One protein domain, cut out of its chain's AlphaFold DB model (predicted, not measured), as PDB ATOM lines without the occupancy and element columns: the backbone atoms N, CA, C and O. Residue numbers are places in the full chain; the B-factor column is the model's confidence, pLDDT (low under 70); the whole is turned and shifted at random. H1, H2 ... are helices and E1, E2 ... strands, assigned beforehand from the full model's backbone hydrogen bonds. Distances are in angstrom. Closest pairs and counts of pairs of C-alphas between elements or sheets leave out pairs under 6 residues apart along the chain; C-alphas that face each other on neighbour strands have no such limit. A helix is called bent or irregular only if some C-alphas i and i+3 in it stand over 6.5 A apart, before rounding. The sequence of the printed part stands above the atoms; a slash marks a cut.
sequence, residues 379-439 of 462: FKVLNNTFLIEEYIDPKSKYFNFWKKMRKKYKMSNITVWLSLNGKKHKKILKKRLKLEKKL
ATOM      1  N   PHE A 379      52.848 102.933 127.705       88.12
ATOM      2  CA  PHE A 379      53.904 101.932 127.619       88.12
ATOM      3  C   PHE A 379      54.222 101.561 126.172       88.12
ATOM      4  O   PHE A 379      53.347 101.473 125.309       88.12
ATOM      5  N   LYS A 380      55.505 101.304 125.898       86.25
ATOM      6  CA  LYS A 380      55.999 100.982 124.554       86.25
ATOM      7  C   LYS A 380      56.115  99.473 124.341       86.25
ATOM      8  O   LYS A 380      56.712  98.752 125.140       86.25
ATOM      9  N   VAL A 381      55.600  98.990 123.211       88.25
ATOM     10  CA  VAL A 381      55.884  97.647 122.683       88.25
ATOM     11  C   VAL A 381      56.592  97.809 121.344       88.25
ATOM     12  O   VAL A 381      55.949  98.058 120.323       88.25
ATOM     13  N   LEU A 382      57.916  97.620 121.340       86.56
ATOM     14  CA  LEU A 382      58.783  98.008 120.214       86.56
ATOM     15  C   LEU A 382      58.653  99.522 119.973       86.56
ATOM     16  O   LEU A 382      58.862 100.284 120.909       86.56
ATOM     17  N   ASN A 383      58.255  99.939 118.770       88.94
ATOM     18  CA  ASN A 383      58.136 101.349 118.383       88.94
ATOM     19  C   ASN A 383      56.697 101.884 118.480       88.94
ATOM     20  O   ASN A 383      56.424 102.965 117.980       88.94
ATOM     21  N   ASN A 384      55.772 101.129 119.086       90.38
ATOM     22  CA  ASN A 384      54.380 101.552 119.249       90.38
ATOM     23  C   ASN A 384      54.083 101.850 120.718       90.38
ATOM     24  O   ASN A 384      54.401 101.028 121.584       90.38
ATOM     25  N   THR A 385      53.460 102.995 120.974       90.69
ATOM     26  CA  THR A 385      52.945 103.411 122.282       90.69
ATOM     27  C   THR A 385      51.515 102.909 122.471       90.69
ATOM     28  O   THR A 385      50.723 102.849 121.531       90.69
ATOM     29  N   PHE A 386      51.202 102.478 123.689       91.81
ATOM     30  CA  PHE A 386      49.873 102.038 124.101       91.81
ATOM     31  C   PHE A 386      49.525 102.694 125.435       91.81
ATOM     32  O   PHE A 386      50.376 102.765 126.321       91.81
ATOM     33  N   LEU A 387      48.272 103.118 125.587       92.62
ATOM     34  CA  LEU A 387      47.775 103.704 126.831       92.62
ATOM     35  C   LEU A 387      47.676 102.638 127.927       92.62
ATOM     36  O   LEU A 387      47.219 101.514 127.687       92.62
ATOM     37  N   ILE A 388      48.064 102.999 129.145       90.19
ATOM     38  CA  ILE A 388      47.975 102.128 130.322       90.19
ATOM     39  C   ILE A 388      46.517 101.879 130.725       90.19
ATOM     40  O   ILE A 388      46.190 100.783 131.188       90.19
ATOM     41  N   GLU A 389      45.616 102.806 130.411       91.06
ATOM     42  CA  GLU A 389      44.165 102.625 130.526       91.06
ATOM     43  C   GLU A 389      43.667 101.380 129.774       91.06
ATOM     44  O   GLU A 389      42.803 100.657 130.267       91.06
ATOM     45  N   GLU A 390      44.265 101.021 128.624       90.94
ATOM     46  CA  GLU A 390      43.895  99.786 127.914       90.94
ATOM     47  C   GLU A 390      44.101  98.522 128.753       90.94
ATOM     48  O   GLU A 390      43.476  97.488 128.494       90.94
ATOM     49  N   TYR A 391      45.031  98.584 129.702       86.50
ATOM     50  CA  TYR A 391      45.410  97.489 130.576       86.50
ATOM     51  C   TYR A 391      44.662  97.517 131.912       86.50
ATOM     52  O   TYR A 391      44.332  96.444 132.426       86.50
ATOM     53  N   ILE A 392      44.402  98.703 132.466       88.38
ATOM     54  CA  ILE A 392      43.771  98.871 133.779       88.38
ATOM     55  C   ILE A 392      42.246  98.820 133.666       88.38
ATOM     56  O   ILE A 392      41.608  98.108 134.445       88.38
ATOM     57  N   ASP A 393      41.663  99.490 132.670       90.81
ATOM     58  CA  ASP A 393      40.224  99.729 132.644       90.81
ATOM     59  C   ASP A 393      39.431  98.565 132.055       90.81
ATOM     60  O   ASP A 393      39.538  98.280 130.858       90.81
ATOM     61  N   PRO A 394      38.506  97.953 132.820       92.56
ATOM     62  CA  PRO A 394      37.641  96.890 132.310       92.56
ATOM     63  C   PRO A 394      36.738  97.329 131.151       92.56
ATOM     64  O   PRO A 394      36.270  96.484 130.385       92.56
ATOM     65  N   LYS A 395      36.485  98.639 131.031       91.75
ATOM     66  CA  LYS A 395      35.683  99.245 129.961       91.75
ATOM     67  C   LYS A 395      36.431  99.294 128.625       91.75
ATOM     68  O   LYS A 395      35.791  99.342 127.575       91.75
ATOM     69  N   SER A 396      37.765  99.248 128.637       92.00
ATOM     70  CA  SER A 396      38.545  99.268 127.404       92.00
ATOM     71  C   SER A 396      38.314  97.997 126.586       92.00
ATOM     72  O   SER A 396      38.390  96.867 127.083       92.00
ATOM     73  N   LYS A 397      38.116  98.158 125.271       89.19
ATOM     74  CA  LYS A 397      37.954  97.036 124.324       89.19
ATOM     75  C   LYS A 397      39.175  96.101 124.318       89.19
ATOM     76  O   LYS A 397      39.071  94.941 123.911       89.19
ATOM     77  N   TYR A 398      40.323  96.599 124.775       93.38
ATOM     78  CA  TYR A 398      41.610  95.910 124.766       93.38
ATOM     79  C   TYR A 398      41.981  95.270 126.111       93.38
ATOM     80  O   TYR A 398      42.866  94.411 126.149       93.38
ATOM     81  N   PHE A 399      41.229  95.547 127.177       94.12
ATOM     82  CA  PHE A 399      41.458  94.998 128.515       94.12
ATOM     83  C   PHE A 399      41.525  93.471 128.533       94.12
ATOM     84  O   PHE A 399      42.473  92.855 129.028       94.12
ATOM     85  N   ASN A 400      40.547  92.822 127.898       93.25
ATOM     86  CA  ASN A 400      40.481  91.362 127.832       93.25
ATOM     87  C   ASN A 400      41.671  90.744 127.085       93.25
ATOM     88  O   ASN A 400      42.067  89.612 127.381       93.25
ATOM     89  N   PHE A 401      42.244  91.464 126.116       95.19
ATOM     90  CA  PHE A 401      43.455  91.025 125.434       95.19
ATOM     91  C   PHE A 401      44.637  91.036 126.403       95.19
ATOM     92  O   PHE A 401      45.276  89.996 126.587       95.19
ATOM     93  N   TRP A 402      44.880  92.160 127.076       93.38
ATOM     94  CA  TRP A 402      46.001  92.292 128.000       93.38
ATOM     95  C   TRP A 402      45.868  91.376 129.222       93.38
ATOM     96  O   TRP A 402      46.832  90.699 129.584       93.38
ATOM     97  N   LYS A 403      44.658  91.198 129.766       93.06
ATOM     98  CA  LYS A 403      44.361  90.225 130.833       93.06
ATOM     99  C   LYS A 403      44.687  88.782 130.426       93.06
ATOM    100  O   LYS A 403      45.277  88.029 131.205       93.06
ATOM    101  N   LYS A 404      44.359  88.380 129.189       93.94
ATOM    102  CA  LYS A 404      44.727  87.053 128.654       93.94
ATOM    103  C   LYS A 404      46.238  86.897 128.510       93.94
ATOM    104  O   LYS A 404      46.759  85.823 128.805       93.94
ATOM    105  N   MET A 405      46.940  87.947 128.084       91.06
ATOM    106  CA  MET A 405      48.403  87.928 127.992       91.06
ATOM    107  C   MET A 405      49.041  87.812 129.376       91.06
ATOM    108  O   MET A 405      49.909  86.960 129.566       91.06
ATOM    109  N   ARG A 406      48.527  88.554 130.363       91.88
ATOM    110  CA  ARG A 406      48.952  88.467 131.762       91.88
ATOM    111  C   ARG A 406      48.830  87.043 132.308       91.88
ATOM    112  O   ARG A 406      49.806  86.490 132.811       91.88
ATOM    113  N   LYS A 407      47.661  86.413 132.122       92.81
ATOM    114  CA  LYS A 407      47.403  85.024 132.547       92.81
ATOM    115  C   LYS A 407      48.297  84.020 131.814       92.81
ATOM    116  O   LYS A 407      48.857  83.130 132.443       92.81
ATOM    117  N   LYS A 408      48.452  84.162 130.492       92.19
ATOM    118  CA  LYS A 408      49.231  83.228 129.662       92.19
ATOM    119  C   LYS A 408      50.706  83.171 130.058       92.19
ATOM    120  O   LYS A 408      51.310  82.105 129.988       92.19
ATOM    121  N   TYR A 409      51.282  84.307 130.426       89.25
ATOM    122  CA  TYR A 409      52.701  84.417 130.759       89.25
ATOM    123  C   TYR A 409      52.964  84.522 132.270       89.25
ATOM    124  O   TYR A 409      54.103  84.764 132.646       89.25
ATOM    125  N   LYS A 410      51.936  84.321 133.115       90.94
ATOM    126  CA  LYS A 410      52.015  84.351 134.588       90.94
ATOM    127  C   LYS A 410      52.731  85.598 135.141       90.94
ATOM    128  O   LYS A 410      53.581  85.485 136.013       90.94
ATOM    129  N   MET A 411      52.405  86.783 134.623       84.88
ATOM    130  CA  MET A 411      53.076  88.032 135.018       84.88
ATOM    131  C   MET A 411      52.224  88.900 135.957       84.88
ATOM    132  O   MET A 411      50.991  88.900 135.888       84.88
ATOM    133  N   SER A 412      52.886  89.666 136.823       83.06
ATOM    134  CA  SER A 412      52.255  90.657 137.704       83.06
ATOM    135  C   SER A 412      52.063  92.006 137.004       83.06
ATOM    136  O   SER A 412      50.973  92.569 137.089       83.06
ATOM    137  N   ASN A 413      53.066  92.474 136.253       86.88
ATOM    138  CA  ASN A 413      53.039  93.743 135.527       86.88
ATOM    139  C   ASN A 413      53.459  93.557 134.055       86.88
ATOM    140  O   ASN A 413      54.519  92.998 133.769       86.88
ATOM    141  N   ILE A 414      52.616  94.019 133.125       83.88
ATOM    142  CA  ILE A 414      52.846  93.907 131.680       83.88
ATOM    143  C   ILE A 414      53.997  94.799 131.207       83.88
ATOM    144  O   ILE A 414      54.765  94.361 130.355       83.88
ATOM    145  N   THR A 415      54.166  95.996 131.776       84.94
ATOM    146  CA  THR A 415      55.184  96.963 131.330       84.94
ATOM    147  C   THR A 415      56.591  96.459 131.640       84.94
ATOM    148  O   THR A 415      57.422  96.334 130.742       84.94
ATOM    149  N   VAL A 416      56.814  96.031 132.885       86.50
ATOM    150  CA  VAL A 416      58.068  95.403 133.340       86.50
ATOM    151  C   VAL A 416      58.352  94.112 132.573       86.50
ATOM    152  O   VAL A 416      59.483  93.815 132.206       86.50
ATOM    153  N   TRP A 417      57.326  93.310 132.295       89.56
ATOM    154  CA  TRP A 417      57.544  92.067 131.566       89.56
ATOM    155  C   TRP A 417      57.973  92.310 130.117       89.56
ATOM    156  O   TRP A 417      58.800  91.558 129.593       89.56
ATOM    157  N   LEU A 418      57.415  93.339 129.472       86.88
ATOM    158  CA  LEU A 418      57.783  93.735 128.120       86.88
ATOM    159  C   LEU A 418      59.244  94.212 128.081       86.88
ATOM    160  O   LEU A 418      60.021  93.695 127.283       86.88
ATOM    161  N   SER A 419      59.691  95.076 128.995       85.56
ATOM    162  CA  SER A 419      61.102  95.508 128.995       85.56
ATOM    163  C   SER A 419      62.093  94.331 129.071       85.56
ATOM    164  O   SER A 419      63.128  94.349 128.409       85.56
ATOM    165  N   LEU A 420      61.731  93.250 129.771       87.88
ATOM    166  CA  LEU A 420      62.560  92.049 129.918       87.88
ATOM    167  C   LEU A 420      62.446  91.034 128.761       87.88
ATOM    168  O   LEU A 420      63.336  90.202 128.578       87.88
ATOM    169  N   ASN A 421      61.358  91.035 127.978       86.94
ATOM    170  CA  ASN A 421      61.030  89.954 127.029       86.94
ATOM    171  C   ASN A 421      60.921  90.409 125.562       86.94
ATOM    172  O   ASN A 421      60.007  89.989 124.834       86.94
ATOM    173  N   GLY A 422      61.913  91.157 125.075       87.44
ATOM    174  CA  GLY A 422      61.938  91.705 123.709       87.44
ATOM    175  C   GLY A 422      61.633  90.692 122.589       87.44
ATOM    176  O   GLY A 422      60.854  90.977 121.678       87.44
ATOM    177  N   LYS A 423      62.125  89.443 122.692       89.19
ATOM    178  CA  LYS A 423      61.886  88.374 121.690       89.19
ATOM    179  C   LYS A 423      60.398  88.074 121.458       89.19
ATOM    180  O   LYS A 423      60.005  87.618 120.381       89.19
ATOM    181  N   LYS A 424      59.546  88.293 122.464       87.81
ATOM    182  CA  LYS A 424      58.109  87.997 122.387       87.81
ATOM    183  C   LYS A 424      57.300  89.178 121.845       87.81
ATOM    184  O   LYS A 424      56.189  88.945 121.365       87.81
ATOM    185  N   HIS A 425      57.852  90.394 121.810       88.38
ATOM    186  CA  HIS A 425      57.127  91.615 121.437       88.38
ATOM    187  C   HIS A 425      56.470  91.531 120.066       88.38
ATOM    188  O   HIS A 425      55.276  91.791 119.935       88.38
ATOM    189  N   LYS A 426      57.204  91.055 119.056       91.81
ATOM    190  CA  LYS A 426      56.701  90.937 117.678       91.81
ATOM    191  C   LYS A 426      55.436  90.071 117.591       91.81
ATOM    192  O   LYS A 426      54.503  90.390 116.855       91.81
ATOM    193  N   LYS A 427      55.365  88.984 118.375       92.56
ATOM    194  CA  LYS A 427      54.190  88.092 118.418       92.56
ATOM    195  C   LYS A 427      53.003  88.749 119.126       92.56
ATOM    196  O   LYS A 427      51.869  88.550 118.692       92.56
ATOM    197  N   ILE A 428      53.254  89.500 120.197       91.69
ATOM    198  CA  ILE A 428      52.222  90.224 120.957       91.69
ATOM    199  C   ILE A 428      51.634  91.343 120.103       91.69
ATOM    200  O   ILE A 428      50.423  91.370 119.896       91.69
ATOM    201  N   LEU A 429      52.498  92.169 119.513       93.56
ATOM    202  CA  LEU A 429      52.113  93.272 118.642       93.56
ATOM    203  C   LEU A 429      51.286  92.779 117.448       93.56
ATOM    204  O   LEU A 429      50.186  93.270 117.208       93.56
ATOM    205  N   LYS A 430      51.728  91.716 116.759       94.81
ATOM    206  CA  LYS A 430      50.969  91.128 115.640       94.81
ATOM    207  C   LYS A 430      49.570  90.665 116.058       94.81
ATOM    208  O   LYS A 430      48.636  90.740 115.262       94.81
ATOM    209  N   LYS A 431      49.399  90.163 117.285       94.25
ATOM    210  CA  LYS A 431      48.078  89.775 117.805       94.25
ATOM    211  C   LYS A 431      47.225  90.986 118.170       94.25
ATOM    212  O   LYS A 431      46.038  90.973 117.855       94.25
ATOM    213  N   ARG A 432      47.824  92.011 118.781       93.44
ATOM    214  CA  ARG A 432      47.154  93.263 119.147       93.44
ATOM    215  C   ARG A 432      46.625  93.996 117.909       93.44
ATOM    216  O   ARG A 432      45.436  94.296 117.870       93.44
ATOM    217  N   LEU A 433      47.446  94.139 116.866       92.94
ATOM    218  CA  LEU A 433      47.062  94.752 115.584       92.94
ATOM    219  C   LEU A 433      45.984  93.945 114.842       92.94
ATOM    220  O   LEU A 433      45.071  94.496 114.233       92.94
ATOM    221  N   LYS A 434      46.037  92.606 114.897       94.75
ATOM    222  CA  LYS A 434      44.966  91.765 114.328       94.75
ATOM    223  C   LYS A 434      43.629  91.984 115.032       94.75
ATOM    224  O   LYS A 434      42.588  91.917 114.385       94.75
ATOM    225  N   LEU A 435      43.652  92.175 116.347       93.12
ATOM    226  CA  LEU A 435      42.449  92.400 117.138       93.12
ATOM    227  C   LEU A 435      41.863  93.787 116.863       93.12
ATOM    228  O   LEU A 435      40.659  93.894 116.657       93.12
ATOM    229  N   GLU A 436      42.709  94.805 116.756       90.75
ATOM    230  CA  GLU A 436      42.324  96.154 116.337       90.75
ATOM    231  C   GLU A 436      41.622  96.156 114.976       90.75
ATOM    232  O   GLU A 436      40.491  96.623 114.869       90.75
ATOM    233  N   LYS A 437      42.205  95.493 113.967       92.56
ATOM    234  CA  LYS A 437      41.565  95.331 112.650       92.56
ATOM    235  C   LYS A 437      40.195  94.648 112.740       92.56
ATOM    236  O   LYS A 437      39.287  94.991 111.989       92.56
ATOM    237  N   LYS A 438      40.018  93.680 113.648       90.44
ATOM    238  CA  LYS A 438      38.720  93.010 113.859       90.44
ATOM    239  C   LYS A 438      37.697  93.923 114.533       90.44
ATOM    240  O   LYS A 438      36.526  93.870 114.170       90.44
ATOM    241  N   LEU A 439      38.115  94.736 115.501       87.38
ATOM    242  CA  LEU A 439      37.232  95.694 116.168       87.38
ATOM    243  C   LEU A 439      36.837  96.847 115.239       87.38
ATOM    244  O   LEU A 439      35.668  97.222 115.226       87.38
TER     245      LEU A 439
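Overview. This is residues 379 to 439 of the 462 residues of an uncharacterized protein of Spiroplasma taiwanense CT-1 (UniProt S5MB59). A short two-stranded hairpin, E1 and E2, forms one side of a small domain, the long helix H4 runs along another side, and the shorter helices H1, H2 and H3 lie across from H4. E1 bridges between H3 and the part of H4 near His 425, while H2 stands across from H4 and runs the opposite way, and contacts between the helices are few. The printed part has 61 residues with two named strands and four named helices, in the order E1, E2, H1, H2, H3, H4; the strands are antiparallel, and the class is mostly helix. The whole is compact, with a radius of gyration of the C-alphas of 10.8 A, and rounded, with spans of 28 by 22 by 19 A along its three main axes.

Along the chain. Strand E1 is residues 379 to 381, 6.8 A from first to last C-alpha, and it begins at C-alpha 379, at (53.904, 101.932, 127.619). Strand E2 is residues 384 to 387 and measures 10.3 A. Helix H4, the longest, is residues 422 to 439 and measures 26.1 A from C-alpha 422 at (61.938, 91.705, 123.709) to C-alpha 439 at (37.232, 95.694, 116.168). H4 is irregular: C-alphas 423 and 426 are 7.0 A apart, where about 5 A is found in a regular helix, and its line is a rough one. Helix H3 is residues 414 to 420, with 10.0 A between its end C-alphas. Helix H2 is residues 399 to 408, with a length of 14.2 A. Helix H1 is residues 389 to 392, and its first and last C-alphas are 5.0 A apart.

Arrangement. E1 and E2 are antiparallel neighbours and form a hairpin, with 145 degrees between their directions. The C-alphas of Lys 380 and Thr 385 face each other at 4.5 A. Across the pair, N 379 and O 386 at 2.8 A and N 386 and O 379 at 2.9 A are within hydrogen-bond range. The closest C-alphas of E1 and H3 are those of Phe 379 and Thr 415, 6.3 A apart. Those of E1 and H4 are Val 381 and His 425, also 6.3 A apart. E2 and H4 are apart. H3 and H4 are close but not clearly touching, with the C-alphas of Leu 418 and His 425 closest at 7.0 A; they run opposite ways at a tilt of 35.4 degrees, only just steep. H2 and H4 are close but not clearly touching, with Phe 401 and Arg 432 closest at 7.6 A between C-alphas. They run opposite ways at a shallow tilt of 34 degrees, only just short of steep. H2 and H3 are close but not clearly touching, with the C-alphas of Arg 406 and Ile 414 closest at 6.7 A, at a steep tilt of 49 degrees and the same way. H1 and H2 touch, the closest C-alphas being those of Tyr 391 and Phe 399 at 5.1 A. H1 and H3 are only just apart, 8.3 A at the closest. In H2 and H3 every O i to N i+4 pair is within hydrogen-bond range, and in H4 12 of 14 are. H1 is too short for such a pair, but its one O i to N i+3 pair is within range.

Size, cuts and confidence. The two C-alphas farthest apart are those of Lys 395 and Lys 423, at 29.5 A. The first and last printed C-alphas, of Phe 379 and Leu 439, are 21.2 A apart. The printed part has no cut. No link is long: that from H1 to H2 is short, with 6 residues, and the other four are tight. The mean pLDDT of the printed part is 90.3, and no printed residue is under 70.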